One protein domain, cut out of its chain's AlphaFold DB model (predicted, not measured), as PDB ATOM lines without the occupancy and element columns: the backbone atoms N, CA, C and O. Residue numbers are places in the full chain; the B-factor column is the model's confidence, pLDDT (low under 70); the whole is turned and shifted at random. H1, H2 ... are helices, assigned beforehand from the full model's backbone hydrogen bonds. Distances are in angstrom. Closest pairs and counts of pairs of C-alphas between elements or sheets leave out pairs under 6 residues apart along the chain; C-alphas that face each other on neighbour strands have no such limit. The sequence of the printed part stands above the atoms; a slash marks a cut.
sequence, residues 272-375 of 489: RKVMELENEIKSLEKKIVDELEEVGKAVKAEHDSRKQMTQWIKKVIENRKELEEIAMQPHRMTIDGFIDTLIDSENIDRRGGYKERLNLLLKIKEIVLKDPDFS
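Overview. This is residues 272 to 375 of the 489 residues of the protein "Hypothetical protein" of Darwinula stevensoni (UniProt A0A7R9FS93). Two helical hairpins make this model: a long one of H1 and H2, and a shorter one of H3 and H4 that packs slantwise over it. Each hairpin is well formed within itself, but few contacts join the two: near one end of the long hairpin the first turn of H4 packs on the last part of H1, while H3 stays away from H1. The 104 residues printed hold four named helices, H1, H2, H3 and H4 in that order, and no named strand, and the class is all helix. The whole is compact, with a radius of gyration of the C-alphas of 14.2 A, yet elongated, with spans of 43 by 24 by 24 A.

Arrangement. Begin at Arg 272 with H1, residues 272 to 297, and go on to H2, residues 304 to 326. They touch and form a helical hairpin, at a shallow tilt of 25 degrees, opposite ways; look at the closest C-alphas, those of Ile 281 and Val 316, 5.4 A apart. Next comes H3, residues 335 to 349, which is apart from H1. It is close to H2 but not clearly touching; the closest C-alphas, those of Ile 317 and Ile 335, are 6.9 A apart. H4, residues 354 to 369, touches H3 as a second helical hairpin, at a shallow tilt of 15 degrees, opposite ways; the closest C-alphas, those of Glu 346 and Tyr 354, are 6.1 A apart. H4 also touches H1, with residues 354 to 357 alone meeting residues 292 to 296 alone, at a steep tilt of 39 degrees, opposite ways; the closest C-alphas, those of Gly 296 and Arg 357, are 6.1 A apart. H4 is close to H2 but not clearly touching, with the closest C-alphas, those of Thr 310 and Ile 364, 7.2 A apart. H1, H2 and H4 form a bundle, a group of helices that run roughly along one another. The helix packing is mostly aligned, but only just: 2 of 3 touching pairs are at a shallow tilt. In H1, H2, H3 and H4 every O i to N i+4 pair is within hydrogen-bond range.

Along the chain. Find C-alpha 272 at (-21.469, -50.052, 109.280); from there H1 runs 38.2 A to C-alpha 297. H2 begins at C-alpha 304, at (-7.460, -24.260, 93.767), and runs 33.3 A to C-alpha 326. H3 runs 21.0 A from C-alpha 335 to C-alpha 349. H4 runs 22.1 A from C-alpha 354 to C-alpha 369, at (5.630, -41.763, 99.197).

Size, cuts and confidence. The two C-alphas farthest apart, those of Lys 300 and Met 328, are 44.5 A apart. The printed part has no cut; the link from H3 to H4 is tight, and those from H1 to H2 and from H2 to H3 are short. Look in the B-factor column for the confidence: the mean pLDDT of the printed part is 73.0, and 31 residues are under 70, among them residues 298 to 307, 330 to 337 and 368 to 375.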
ATOM      1  N   ARG A 272     -20.928 -51.320 109.806       85.06
ATOM      2  CA  ARG A 272     -21.469 -50.052 109.280       85.06
ATOM      3  C   ARG A 272     -20.359 -49.076 108.908       85.06
ATOM      4  O   ARG A 272     -20.382 -48.521 107.813       85.06
ATOM      5  N   LYS A 273     -19.374 -48.909 109.790       88.06
ATOM      6  CA  LYS A 273     -18.238 -48.012 109.559       88.06
ATOM      7  C   LYS A 273     -17.383 -48.454 108.364       88.06
ATOM      8  O   LYS A 273     -17.031 -47.607 107.548       88.06
ATOM      9  N   VAL A 274     -17.128 -49.759 108.202       86.88
ATOM     10  CA  VAL A 274     -16.488 -50.350 107.007       86.88
ATOM     11  C   VAL A 274     -17.230 -49.913 105.743       86.88
ATOM     12  O   VAL A 274     -16.639 -49.320 104.841       86.88
ATOM     13  N   MET A 275     -18.547 -50.125 105.700       82.12
ATOM     14  CA  MET A 275     -19.367 -49.773 104.539       82.12
ATOM     15  C   MET A 275     -19.418 -48.257 104.284       82.12
ATOM     16  O   MET A 275     -19.457 -47.822 103.134       82.12
ATOM     17  N   GLU A 276     -19.436 -47.426 105.326       85.25
ATOM     18  CA  GLU A 276     -19.380 -45.963 105.205       85.25
ATOM     19  C   GLU A 276     -18.062 -45.488 104.595       85.25
ATOM     20  O   GLU A 276     -18.087 -44.723 103.628       85.25
ATOM     21  N   LEU A 277     -16.932 -45.988 105.104       85.94
ATOM     22  CA  LEU A 277     -15.603 -45.656 104.597       85.94
ATOM     23  C   LEU A 277     -15.440 -46.071 103.136       85.94
ATOM     24  O   LEU A 277     -14.989 -45.261 102.328       85.94
ATOM     25  N   GLU A 278     -15.861 -47.282 102.763       81.31
ATOM     26  CA  GLU A 278     -15.786 -47.736 101.369       81.31
ATOM     27  C   GLU A 278     -16.606 -46.852 100.418       81.31
ATOM     28  O   GLU A 278     -16.174 -46.571  99.297       81.31
ATOM     29  N   ASN A 279     -17.787 -46.399 100.842       82.81
ATOM     30  CA  ASN A 279     -18.614 -45.499 100.037       82.81
ATOM     31  C   ASN A 279     -17.993 -44.107  99.916       82.81
ATOM     32  O   ASN A 279     -18.028 -43.503  98.841       82.81
ATOM     33  N   GLU A 280     -17.410 -43.598 100.999       86.44
ATOM     34  CA  GLU A 280     -16.725 -42.314 100.980       86.44
ATOM     35  C   GLU A 280     -15.471 -42.354 100.100       86.44
ATOM     36  O   GLU A 280     -15.290 -41.456  99.278       86.44
ATOM     37  N   ILE A 281     -14.663 -43.417 100.195       82.44
ATOM     38  CA  ILE A 281     -13.500 -43.647  99.325       82.44
ATOM     39  C   ILE A 281     -13.932 -43.614  97.859       82.44
ATOM     40  O   ILE A 281     -13.405 -42.810  97.097       82.44
ATOM     41  N   LYS A 282     -14.953 -44.389  97.474       81.19
ATOM     42  CA  LYS A 282     -15.466 -44.411  96.090       81.19
ATOM     43  C   LYS A 282     -15.957 -43.038  95.627       81.19
ATOM     44  O   LYS A 282     -15.724 -42.641  94.486       81.19
ATOM     45  N   SER A 283     -16.637 -42.293  96.502       85.88
ATOM     46  CA  SER A 283     -17.100 -40.933  96.194       85.88
ATOM     47  C   SER A 283     -15.934 -39.971  95.956       85.88
ATOM     48  O   SER A 283     -15.980 -39.169  95.023       85.88
ATOM     49  N   LEU A 284     -14.890 -40.048  96.781       83.88
ATOM     50  CA  LEU A 284     -13.692 -39.223  96.650       83.88
ATOM     51  C   LEU A 284     -12.869 -39.606  95.417       83.88
ATOM     52  O   LEU A 284     -12.449 -38.715  94.688       83.88
ATOM     53  N   GLU A 285     -12.693 -40.899  95.144       80.12
ATOM     54  CA  GLU A 285     -12.028 -41.401  93.934       80.12
ATOM     55  C   GLU A 285     -12.717 -40.885  92.673       80.12
ATOM     56  O   GLU A 285     -12.051 -40.368  91.777       80.12
ATOM     57  N   LYS A 286     -14.054 -40.917  92.635       83.31
ATOM     58  CA  LYS A 286     -14.817 -40.332  91.530       83.31
ATOM     59  C   LYS A 286     -14.551 -38.829  91.380       83.31
ATOM     60  O   LYS A 286     -14.263 -38.381  90.277       83.31
ATOM     61  N   LYS A 287     -14.586 -38.062  92.476       84.75
ATOM     62  CA  LYS A 287     -14.282 -36.615  92.448       84.75
ATOM     63  C   LYS A 287     -12.865 -36.330  91.943       84.75
ATOM     64  O   LYS A 287     -12.673 -35.368  91.212       84.75
ATOM     65  N   ILE A 288     -11.888 -37.158  92.321       80.06
ATOM     66  CA  ILE A 288     -10.501 -37.054  91.845       80.06
ATOM     67  C   ILE A 288     -10.441 -37.274  90.330       80.06
ATOM     68  O   ILE A 288      -9.810 -36.483  89.634       80.06
ATOM     69  N   VAL A 289     -11.103 -38.314  89.816       76.06
ATOM     70  CA  VAL A 289     -11.146 -38.603  88.373       76.06
ATOM     71  C   VAL A 289     -11.832 -37.472  87.600       76.06
ATOM     72  O   VAL A 289     -11.263 -36.985  86.625       76.06
ATOM     73  N   ASP A 290     -12.995 -37.008  88.063       81.50
ATOM     74  CA  ASP A 290     -13.747 -35.920  87.422       81.50
ATOM     75  C   ASP A 290     -12.914 -34.616  87.376       81.50
ATOM     76  O   ASP A 290     -12.824 -33.959  86.338       81.50
ATOM     77  N   GLU A 291     -12.232 -34.262  88.472       78.56
ATOM     78  CA  GLU A 291     -11.374 -33.068  88.543       78.56
ATOM     79  C   GLU A 291     -10.115 -33.196  87.673       78.56
ATOM     80  O   GLU A 291      -9.689 -32.223  87.045       78.56
ATOM     81  N   LEU A 292      -9.519 -34.391  87.592       73.69
ATOM     82  CA  LEU A 292      -8.401 -34.652  86.684       73.69
ATOM     83  C   LEU A 292      -8.809 -34.366  85.238       73.69
ATOM     84  O   LEU A 292      -8.067 -33.682  84.528       73.69
ATOM     85  N   GLU A 293      -9.980 -34.834  84.802       74.25
ATOM     86  CA  GLU A 293     -10.482 -34.557  83.454       74.25
ATOM     87  C   GLU A 293     -10.637 -33.054  83.185       74.25
ATOM     88  O   GLU A 293     -10.243 -32.586  82.111       74.25
ATOM     89  N   GLU A 294     -11.133 -32.283  84.156       75.12
ATOM     90  CA  GLU A 294     -11.282 -30.826  84.042       75.12
ATOM     91  C   GLU A 294      -9.938 -30.087  83.975       75.12
ATOM     92  O   GLU A 294      -9.763 -29.210  83.122       75.12
ATOM     93  N   VAL A 295      -8.940 -30.487  84.773       70.50
ATOM     94  CA  VAL A 295      -7.565 -29.944  84.688       70.50
ATOM     95  C   VAL A 295      -6.976 -30.143  83.290       70.50
ATOM     96  O   VAL A 295      -6.264 -29.279  82.779       70.50
ATOM     97  N   GLY A 296      -7.302 -31.254  82.632       65.56
ATOM     98  CA  GLY A 296      -6.882 -31.504  81.255       65.56
ATOM     99  C   GLY A 296      -7.551 -30.615  80.202       65.56
ATOM    100  O   GLY A 296      -6.980 -30.411  79.130       65.56
ATOM    101  N   LYS A 297      -8.745 -30.082  80.486       70.19
ATOM    102  CA  LYS A 297      -9.488 -29.170  79.597       70.19
ATOM    103  C   LYS A 297      -9.124 -27.703  79.849       70.19
ATOM    104  O   LYS A 297      -9.155 -26.897  78.918       70.19
ATOM    105  N   ALA A 298      -8.773 -27.347  81.086       62.31
ATOM    106  CA  ALA A 298      -8.548 -25.971  81.515       62.31
ATOM    107  C   ALA A 298      -7.080 -25.695  81.891       62.31
ATOM    108  O   ALA A 298      -6.623 -26.006  82.983       62.31
ATOM    109  N   VAL A 299      -6.363 -24.954  81.040       54.22
ATOM    110  CA  VAL A 299      -4.968 -24.510  81.283       54.22
ATOM    111  C   VAL A 299      -4.851 -23.462  82.422       54.22
ATOM    112  O   VAL A 299      -3.753 -23.024  82.748       54.22
ATOM    113  N   LYS A 300      -5.954 -23.007  83.045       49.66
ATOM    114  CA  LYS A 300      -5.963 -21.802  83.912       49.66
ATOM    115  C   LYS A 300      -6.585 -21.916  85.315       49.66
ATOM    116  O   LYS A 300      -6.574 -20.915  86.024       49.66
ATOM    117  N   ALA A 301      -7.042 -23.081  85.772       51.84
ATOM    118  CA  ALA A 301      -7.568 -23.257  87.142       51.84
ATOM    119  C   ALA A 301      -6.579 -23.997  88.071       51.84
ATOM    120  O   ALA A 301      -6.944 -24.838  88.881       51.84
ATOM    121  N   GLU A 302      -5.282 -23.718  87.931       56.78
ATOM    122  CA  GLU A 302      -4.226 -24.630  88.384       56.78
ATOM    123  C   GLU A 302      -4.045 -24.724  89.909       56.78
ATOM    124  O   GLU A 302      -3.533 -25.727  90.388       56.78
ATOM    125  N   HIS A 303      -4.400 -23.701  90.692       56.56
ATOM    126  CA  HIS A 303      -4.050 -23.662  92.119       56.56
ATOM    127  C   HIS A 303      -5.126 -24.277  93.028       56.56
ATOM    128  O   HIS A 303      -4.826 -25.123  93.876       56.56
ATOM    129  N   ASP A 304      -6.382 -23.870  92.854       63.72
ATOM    130  CA  ASP A 304      -7.460 -24.260  93.767       63.72
ATOM    131  C   ASP A 304      -7.928 -25.697  93.519       63.72
ATOM    132  O   ASP A 304      -8.102 -26.445  94.484       63.72
ATOM    133  N   SER A 305      -7.980 -26.129  92.254       64.12
ATOM    134  CA  SER A 305      -8.196 -27.528  91.858       64.12
ATOM    135  C   SER A 305      -7.135 -28.462  92.446       64.12
ATOM    136  O   SER A 305      -7.448 -29.499  93.033       64.12
ATOM    137  N   ARG A 306      -5.854 -28.059  92.410       64.19
ATOM    138  CA  ARG A 306      -4.753 -28.833  93.017       64.19
ATOM    139  C   ARG A 306      -4.896 -28.968  94.526       64.19
ATOM    140  O   ARG A 306      -4.657 -30.045  95.078       64.19
ATOM    141  N   LYS A 307      -5.272 -27.883  95.207       68.12
ATOM    142  CA  LYS A 307      -5.449 -27.880  96.661       68.12
ATOM    143  C   LYS A 307      -6.602 -28.795  97.084       68.12
ATOM    144  O   LYS A 307      -6.427 -29.557  98.032       68.12
ATOM    145  N   GLN A 308      -7.730 -28.757  96.372       73.19
ATOM    146  CA  GLN A 308      -8.880 -29.629  96.636       73.19
ATOM    147  C   GLN A 308      -8.550 -31.099  96.379       73.19
ATOM    148  O   GLN A 308      -8.783 -31.938  97.248       73.19
ATOM    149  N   MET A 309      -7.902 -31.410  95.255       71.31
ATOM    150  CA  MET A 309      -7.526 -32.787  94.944       71.31
ATOM    151  C   MET A 309      -6.536 -33.365  95.962       71.31
ATOM    152  O   MET A 309      -6.696 -34.496  96.409       71.31
ATOM    153  N   THR A 310      -5.570 -32.562  96.423       67.94
ATOM    154  CA  THR A 310      -4.658 -32.976  97.505       67.94
ATOM    155  C   THR A 310      -5.424 -33.290  98.796       67.94
ATOM    156  O   THR A 310      -5.083 -34.242  99.495       67.94
ATOM    157  N   GLN A 311      -6.462 -32.515  99.130       76.19
ATOM    158  CA  GLN A 311      -7.300 -32.772 100.307       76.19
ATOM    159  C   GLN A 311      -8.128 -34.053 100.164       76.19
ATOM    160  O   GLN A 311      -8.192 -34.830 101.114       76.19
ATOM    161  N   TRP A 312      -8.728 -34.307  98.998       80.31
ATOM    162  CA  TRP A 312      -9.479 -35.546  98.765       80.31
ATOM    163  C   TRP A 312      -8.585 -36.776  98.823       80.31
ATOM    164  O   TRP A 312      -8.966 -37.759  99.444       80.31
ATOM    165  N   ILE A 313      -7.378 -36.702  98.263       72.69
ATOM    166  CA  ILE A 313      -6.416 -37.806  98.310       72.69
ATOM    167  C   ILE A 313      -5.979 -38.087  99.745       72.69
ATOM    168  O   ILE A 313      -6.000 -39.239 100.160       72.69
ATOM    169  N   LYS A 314      -5.677 -37.050 100.539       74.56
ATOM    170  CA  LYS A 314      -5.408 -37.220 101.977       74.56
ATOM    171  C   LYS A 314      -6.560 -37.911 102.700       74.56
ATOM    172  O   LYS A 314      -6.322 -38.838 103.462       74.56
ATOM    173  N   LYS A 315      -7.800 -37.522 102.401       82.12
ATOM    174  CA  LYS A 315      -8.978 -38.152 103.000       82.12
ATOM    175  C   LYS A 315      -9.168 -39.607 102.552       82.12
ATOM    176  O   LYS A 315      -9.501 -40.450 103.374       82.12
ATOM    177  N   VAL A 316      -8.910 -39.931 101.280       78.31
ATOM    178  CA  VAL A 316      -8.890 -41.327 100.796       78.31
ATOM    179  C   VAL A 316      -7.840 -42.139 101.552       78.31
ATOM    180  O   VAL A 316      -8.115 -43.275 101.928       78.31
ATOM    181  N   ILE A 317      -6.664 -41.558 101.805       72.62
ATOM    182  CA  ILE A 317      -5.584 -42.203 102.562       72.62
ATOM    183  C   ILE A 317      -6.018 -42.481 104.002       72.62
ATOM    184  O   ILE A 317      -5.921 -43.619 104.453       72.62
ATOM    185  N   GLU A 318      -6.525 -41.468 104.705       79.25
ATOM    186  CA  GLU A 318      -7.020 -41.596 106.082       79.25
ATOM    187  C   GLU A 318      -8.115 -42.665 106.183       79.25
ATOM    188  O   GLU A 318      -8.019 -43.580 107.001       79.25
ATOM    189  N   ASN A 319      -9.104 -42.616 105.287       83.81
ATOM    190  CA  ASN A 319     -10.203 -43.575 105.269       83.81
ATOM    191  C   ASN A 319      -9.734 -45.009 104.978       83.81
ATOM    192  O   ASN A 319     -10.305 -45.954 105.517       83.81
ATOM    193  N   ARG A 320      -8.717 -45.193 104.126       77.75
ATOM    194  CA  ARG A 320      -8.158 -46.521 103.822       77.75
ATOM    195  C   ARG A 320      -7.346 -47.085 104.982       77.75
ATOM    196  O   ARG A 320      -7.504 -48.265 105.267       77.75
ATOM    197  N   LYS A 321      -6.557 -46.259 105.679       79.00
ATOM    198  CA  LYS A 321      -5.867 -46.673 106.914       79.00
ATOM    199  C   LYS A 321      -6.872 -47.156 107.959       79.00
ATOM    200  O   LYS A 321      -6.730 -48.247 108.494       79.00
ATOM    201  N   GLU A 322      -7.934 -46.382 108.186       85.12
ATOM    202  CA  GLU A 322      -8.997 -46.790 109.112       85.12
ATOM    203  C   GLU A 322      -9.656 -48.103 108.649       85.12
ATOM    204  O   GLU A 322      -9.858 -49.004 109.459       85.12
ATOM    205  N   LEU A 323      -9.921 -48.261 107.344       83.62
ATOM    206  CA  LEU A 323     -10.486 -49.487 106.770       83.62
ATOM    207  C   LEU A 323      -9.593 -50.717 107.008       83.62
ATOM    208  O   LEU A 323     -10.115 -51.782 107.334       83.62
ATOM    209  N   GLU A 324      -8.274 -50.576 106.871       81.50
ATOM    210  CA  GLU A 324      -7.300 -51.642 107.140       81.50
ATOM    211  C   GLU A 324      -7.314 -52.095 108.605       81.50
ATOM    212  O   GLU A 324      -7.144 -53.282 108.883       81.50
ATOM    213  N   GLU A 325      -7.571 -51.182 109.544       84.81
ATOM    214  CA  GLU A 325      -7.636 -51.510 110.967       84.81
ATOM    215  C   GLU A 325      -8.928 -52.230 111.364       84.81
ATOM    216  O   GLU A 325      -8.916 -53.031 112.309       84.81
ATOM    217  N   ILE A 326     -10.048 -51.937 110.697       87.69
ATOM    218  CA  ILE A 326     -11.380 -52.373 111.142       87.69
ATOM    219  C   ILE A 326     -11.990 -53.503 110.305       87.69
ATOM    220  O   ILE A 326     -12.789 -54.278 110.838       87.69
ATOM    221  N   ALA A 327     -11.654 -53.611 109.018       83.81
ATOM    222  CA  ALA A 327     -12.219 -54.625 108.129       83.81
ATOM    223  C   ALA A 327     -11.633 -56.013 108.423       83.81
ATOM    224  O   ALA A 327     -10.464 -56.147 108.781       83.81
ATOM    225  N   MET A 328     -12.431 -57.068 108.242       83.88
ATOM    226  CA  MET A 328     -11.958 -58.446 108.425       83.88
ATOM    227  C   MET A 328     -10.906 -58.824 107.371       83.88
ATOM    228  O   MET A 328      -9.909 -59.464 107.702       83.88
ATOM    229  N   GLN A 329     -11.099 -58.407 106.116       76.06
ATOM    230  CA  GLN A 329     -10.050 -58.411 105.093       76.06
ATOM    231  C   GLN A 329     -10.183 -57.178 104.189       76.06
ATOM    232  O   GLN A 329     -11.080 -57.149 103.343       76.06
ATOM    233  N   PRO A 330      -9.315 -56.160 104.322       64.38
ATOM    234  CA  PRO A 330      -9.396 -54.965 103.489       64.38
ATOM    235  C   PRO A 330      -9.113 -55.283 102.011       64.38
ATOM    236  O   PRO A 330      -8.336 -56.180 101.668       64.38
ATOM    237  N   HIS A 331      -9.745 -54.522 101.113       58.81
ATOM    238  CA  HIS A 331      -9.492 -54.601  99.674       58.81
ATOM    239  C   HIS A 331      -7.999 -54.372  99.367       58.81
ATOM    240  O   HIS A 331      -7.429 -53.359  99.754       58.81
ATOM    241  N   ARG A 332      -7.377 -55.285  98.603       54.72
ATOM    242  CA  ARG A 332      -5.915 -55.341  98.363       54.72
ATOM    243  C   ARG A 332      -5.303 -54.192  97.545       54.72
ATOM    244  O   ARG A 332      -4.097 -54.201  97.324       54.72
ATOM    245  N   MET A 333      -6.093 -53.251  97.027       62.75
ATOM    246  CA  MET A 333      -5.546 -52.153  96.223       62.75
ATOM    247  C   MET A 333      -5.014 -51.056  97.146       62.75
ATOM    248  O   MET A 333      -5.796 -50.365  97.801       62.75
ATOM    249  N   THR A 334      -3.691 -50.905  97.176       63.50
ATOM    250  CA  THR A 334      -3.002 -49.837  97.910       63.50
ATOM    251  C   THR A 334      -3.223 -48.484  97.228       63.50
ATOM    252  O   THR A 334      -3.542 -48.416  96.040       63.50
ATOM    253  N   ILE A 335      -3.035 -47.382  97.964       62.81
ATOM    254  CA  ILE A 335      -3.110 -46.029  97.381       62.81
ATOM    255  C   ILE A 335      -2.041 -45.829  96.301       62.81
ATOM    256  O   ILE A 335      -2.320 -45.192  95.290       62.81
ATOM    257  N   ASP A 336      -0.849 -46.401  96.487       67.12
ATOM    258  CA  ASP A 336       0.223 -46.364  95.488       67.12
ATOM    259  C   ASP A 336      -0.217 -47.065  94.202       67.12
ATOM    260  O   ASP A 336      -0.173 -46.466  93.130       67.12
ATOM    261  N   GLY A 337      -0.796 -48.265  94.329       67.62
ATOM    262  CA  GLY A 337      -1.368 -48.998  93.203       67.62
ATOM    263  C   GLY A 337      -2.532 -48.263  92.530       67.62
ATOM    264  O   GLY A 337      -2.665 -48.313  91.308       67.62
ATOM    265  N   PHE A 338      -3.360 -47.537  93.289       70.44
ATOM    266  CA  PHE A 338      -4.422 -46.702  92.718       70.44
ATOM    267  C   PHE A 338      -3.853 -45.526  91.911       70.44
ATOM    268  O   PHE A 338      -4.271 -45.306  90.774       70.44
ATOM    269  N   ILE A 339      -2.873 -44.798  92.459       71.62
ATOM    270  CA  ILE A 339      -2.206 -43.692  91.756       71.62
ATOM    271  C   ILE A 339      -1.480 -44.210  90.510       71.62
ATOM    272  O   ILE A 339      -1.567 -43.575  89.459       71.62
ATOM    273  N   ASP A 340      -0.830 -45.369  90.592       76.94
ATOM    274  CA  ASP A 340      -0.178 -46.002  89.446       76.94
ATOM    275  C   ASP A 340      -1.166 -46.402  88.365       76.94
ATOM    276  O   ASP A 340      -0.935 -46.111  87.197       76.94
ATOM    277  N   THR A 341      -2.328 -46.935  88.744       71.69
ATOM    278  CA  THR A 341      -3.397 -47.231  87.782       71.69
ATOM    279  C   THR A 341      -3.850 -45.963  87.046       71.69
ATOM    280  O   THR A 341      -4.064 -45.995  85.832       71.69
ATOM    281  N   LEU A 342      -3.960 -44.826  87.746       75.06
ATOM    282  CA  LEU A 342      -4.281 -43.538  87.118       75.06
ATOM    283  C   LEU A 342      -3.158 -43.065  86.183       75.06
ATOM    284  O   LEU A 342      -3.436 -42.639  85.061       75.06
ATOM    285  N   ILE A 343      -1.897 -43.164  86.607       79.50
ATOM    286  CA  ILE A 343      -0.723 -42.798  85.797       79.50
ATOM    287  C   ILE A 343      -0.643 -43.654  84.527       79.50
ATOM    288  O   ILE A 343      -0.455 -43.117  83.432       79.50
ATOM    289  N   ASP A 344      -0.814 -44.965  84.658       77.25
ATOM    290  CA  ASP A 344      -0.791 -45.916  83.551       77.25
ATOM    291  C   ASP A 344      -1.923 -45.639  82.567       77.25
ATOM    292  O   ASP A 344      -1.676 -45.558  81.361       77.25
ATOM    293  N   SER A 345      -3.141 -45.400  83.071       68.25
ATOM    294  CA  SER A 345      -4.288 -45.046  82.230       68.25
ATOM    295  C   SER A 345      -4.012 -43.793  81.396       68.25
ATOM    296  O   SER A 345      -4.278 -43.780  80.195       68.25
ATOM    297  N   GLU A 346      -3.354 -42.785  81.976       77.12
ATOM    298  CA  GLU A 346      -3.000 -41.570  81.247       77.12
ATOM    299  C   GLU A 346      -1.880 -41.760  80.230       77.12
ATOM    300  O   GLU A 346      -1.901 -41.157  79.151       77.12
ATOM    301  N   ASN A 347      -0.913 -42.620  80.543       76.94
ATOM    302  CA  ASN A 347       0.168 -42.963  79.626       76.94
ATOM    303  C   ASN A 347      -0.312 -43.781  78.420       76.94
ATOM    304  O   ASN A 347       0.289 -43.658  77.343       76.94
ATOM    305  N   ILE A 348      -1.364 -44.585  78.603       71.88
ATOM    306  CA  ILE A 348      -2.016 -45.392  77.564       71.88
ATOM    307  C   ILE A 348      -2.932 -44.516  76.705       71.88
ATOM    308  O   ILE A 348      -2.760 -44.464  75.486       71.88
ATOM    309  N   ASP A 349      -3.868 -43.798  77.328       74.06
ATOM    310  CA  ASP A 349      -4.929 -43.072  76.629       74.06
ATOM    311  C   ASP A 349      -4.414 -41.821  75.903       74.06
ATOM    312  O   ASP A 349      -4.926 -41.460  74.840       74.06
ATOM    313  N   ARG A 350      -3.422 -41.127  76.488       78.62
ATOM    314  CA  ARG A 350      -2.791 -39.891  75.973       78.62
ATOM    315  C   ARG A 350      -3.782 -38.850  75.436       78.62
ATOM    316  O   ARG A 350      -3.497 -38.134  74.470       78.62
ATOM    317  N   ARG A 351      -4.952 -38.750  76.075       71.75
ATOM    318  CA  ARG A 351      -6.013 -37.788  75.740       71.75
ATOM    319  C   ARG A 351      -5.501 -36.345  75.874       71.75
ATOM    320  O   ARG A 351      -4.542 -36.079  76.596       71.75
ATOM    321  N   GLY A 352      -6.141 -35.378  75.211       67.62
ATOM    322  CA  GLY A 352      -5.762 -33.957  75.321       67.62
ATOM    323  C   GLY A 352      -5.592 -33.512  76.785       67.62
ATOM    324  O   GLY A 352      -6.406 -33.884  77.631       67.62
ATOM    325  N   GLY A 353      -4.504 -32.799  77.098       69.81
ATOM    326  CA  GLY A 353      -4.157 -32.394  78.470       69.81
ATOM    327  C   GLY A 353      -3.464 -33.460  79.339       69.81
ATOM    328  O   GLY A 353      -3.331 -33.270  80.549       69.81
ATOM    329  N   TYR A 354      -3.036 -34.600  78.769       74.06
ATOM    330  CA  TYR A 354      -2.438 -35.694  79.558       74.06
ATOM    331  C   TYR A 354      -1.122 -35.314  80.248       74.06
ATOM    332  O   TYR A 354      -0.822 -35.833  81.317       74.06
ATOM    333  N   LYS A 355      -0.319 -34.403  79.677       77.62
ATOM    334  CA  LYS A 355       0.966 -34.002  80.281       77.62
ATOM    335  C   LYS A 355       0.746 -33.255  81.592       77.62
ATOM    336  O   LYS A 355       1.488 -33.446  82.555       77.62
ATOM    337  N   GLU A 356      -0.278 -32.415  81.624       73.62
ATOM    338  CA  GLU A 356      -0.700 -31.636  82.778       73.62
ATOM    339  C   GLU A 356      -1.254 -32.555  83.876       73.62
ATOM    340  O   GLU A 356      -0.839 -32.431  85.033       73.62
ATOM    341  N   ARG A 357      -2.109 -33.525  83.507       75.50
ATOM    342  CA  ARG A 357      -2.631 -34.551  84.429       75.50
ATOM    343  C   ARG A 357      -1.515 -35.443  84.983       75.50
ATOM    344  O   ARG A 357      -1.421 -35.608  86.196       75.50
ATOM    345  N   LEU A 358      -0.609 -35.927  84.134       79.25
ATOM    346  CA  LEU A 358       0.519 -36.776  84.531       79.25
ATOM    347  C   LEU A 358       1.472 -36.063  85.502       79.25
ATOM    348  O   LEU A 358       1.855 -36.627  86.522       79.25
ATOM    349  N   ASN A 359       1.828 -34.803  85.228       78.50
ATOM    350  CA  ASN A 359       2.684 -34.011  86.121       78.50
ATOM    351  C   ASN A 359       2.043 -33.831  87.508       78.50
ATOM    352  O   ASN A 359       2.721 -33.859  88.534       78.50
ATOM    353  N   LEU A 360       0.722 -33.665  87.551       72.81
ATOM    354  CA  LEU A 360      -0.020 -33.549  88.797       72.81
ATOM    355  C   LEU A 360      -0.065 -34.876  89.570       72.81
ATOM    356  O   LEU A 360       0.229 -34.879  90.764       72.81
ATOM    357  N   LEU A 361      -0.344 -35.993  88.892       76.00
ATOM    358  CA  LEU A 361      -0.329 -37.335  89.487       76.00
ATOM    359  C   LEU A 361       1.051 -37.709  90.046       76.00
ATOM    360  O   LEU A 361       1.137 -38.213  91.161       76.00
ATOM    361  N   LEU A 362       2.138 -37.391  89.336       82.25
ATOM    362  CA  LEU A 362       3.504 -37.641  89.812       82.25
ATOM    363  C   LEU A 362       3.849 -36.821  91.062       82.25
ATOM    364  O   LEU A 362       4.424 -37.356  92.009       82.25
ATOM    365  N   LYS A 363       3.454 -35.541  91.106       74.38
ATOM    366  CA  LYS A 363       3.624 -34.697  92.304       74.38
ATOM    367  C   LYS A 363       2.847 -35.239  93.497       74.38
ATOM    368  O   LYS A 363       3.327 -35.184  94.624       74.38
ATOM    369  N   ILE A 364       1.648 -35.755  93.256       70.62
ATOM    370  CA  ILE A 364       0.836 -36.406  94.283       70.62
ATOM    371  C   ILE A 364       1.516 -37.687  94.762       70.62
ATOM    372  O   ILE A 364       1.651 -37.862  95.970       70.62
ATOM    373  N   LYS A 365       1.991 -38.542  93.847       78.62
ATOM    374  CA  LYS A 365       2.711 -39.775  94.192       78.62
ATOM    375  C   LYS A 365       3.907 -39.478  95.095       78.62
ATOM    376  O   LYS A 365       4.096 -40.128  96.114       78.62
ATOM    377  N   GLU A 366       4.662 -38.427  94.779       76.50
ATOM    378  CA  GLU A 366       5.788 -37.976  95.598       76.50
ATOM    379  C   GLU A 366       5.366 -37.536  97.012       76.50
ATOM    380  O   GLU A 366       6.086 -37.801  97.973       76.50
ATOM    381  N   ILE A 367       4.209 -36.880  97.161       70.12
ATOM    382  CA  ILE A 367       3.666 -36.491  98.473       70.12
ATOM    383  C   ILE A 367       3.272 -37.732  99.285       70.12
ATOM    384  O   ILE A 367       3.566 -37.776 100.476       70.12
ATOM    385  N   VAL A 368       2.644 -38.727  98.651       66.38
ATOM    386  CA  VAL A 368       2.208 -39.973  99.307       66.38
ATOM    387  C   VAL A 368       3.403 -40.824  99.746       66.38
ATOM    388  O   VAL A 368       3.450 -41.260 100.889       66.38
ATOM    389  N   LEU A 369       4.418 -40.986  98.891       66.44
ATOM    390  CA  LEU A 369       5.630 -41.763  99.197       66.44
ATOM    391  C   LEU A 369       6.523 -41.129 100.277       66.44
ATOM    392  O   LEU A 369       7.383 -41.800 100.842       66.44
ATOM    393  N   LYS A 370       6.360 -39.830 100.542       67.56
ATOM    394  CA  LYS A 370       7.100 -39.102 101.585       67.56
ATOM    395  C   LYS A 370       6.377 -39.075 102.932       67.56
ATOM    396  O   LYS A 370       6.925 -38.508 103.879       67.56
ATOM    397  N   ASP A 371       5.177 -39.642 103.023       58.12
ATOM    398  CA  ASP A 371       4.449 -39.779 104.280       58.12
ATOM    399  C   ASP A 371       5.057 -40.938 105.107       58.12
ATOM    400  O   ASP A 371       5.042 -42.081 104.642       58.12
ATOM    401  N   PRO A 372       5.623 -40.679 106.307       46.69
ATOM    402  CA  PRO A 372       6.240 -41.709 107.151       46.69
ATOM    403  C   PRO A 372       5.291 -42.848 107.542       46.69
ATOM    404  O   PRO A 372       5.760 -43.940 107.850       46.69
ATOM    405  N   ASP A 373       3.978 -42.616 107.505       45.00
ATOM    406  CA  ASP A 373       2.967 -43.629 107.812       45.00
ATOM    407  C   ASP A 373       2.668 -44.581 106.630       45.00
ATOM    408  O   ASP A 373       1.795 -45.440 106.747       45.00
ATOM    409  N   PHE A 374       3.305 -44.410 105.462       47.50
ATOM    410  CA  PHE A 374       2.960 -45.132 104.226       47.50
ATOM    411  C   PHE A 374       3.961 -46.230 103.827       47.50
ATOM    412  O   PHE A 374       3.743 -46.940 102.846       47.50
ATOM    413  N   SER A 375       5.052 -46.436 104.573       35.38
ATOM    414  CA  SER A 375       5.969 -47.550 104.301       35.38
ATOM    415  C   SER A 375       5.371 -48.887 104.763       35.38
ATOM    416  O   SER A 375       5.789 -49.445 105.778       35.38
TER     417      SER A 375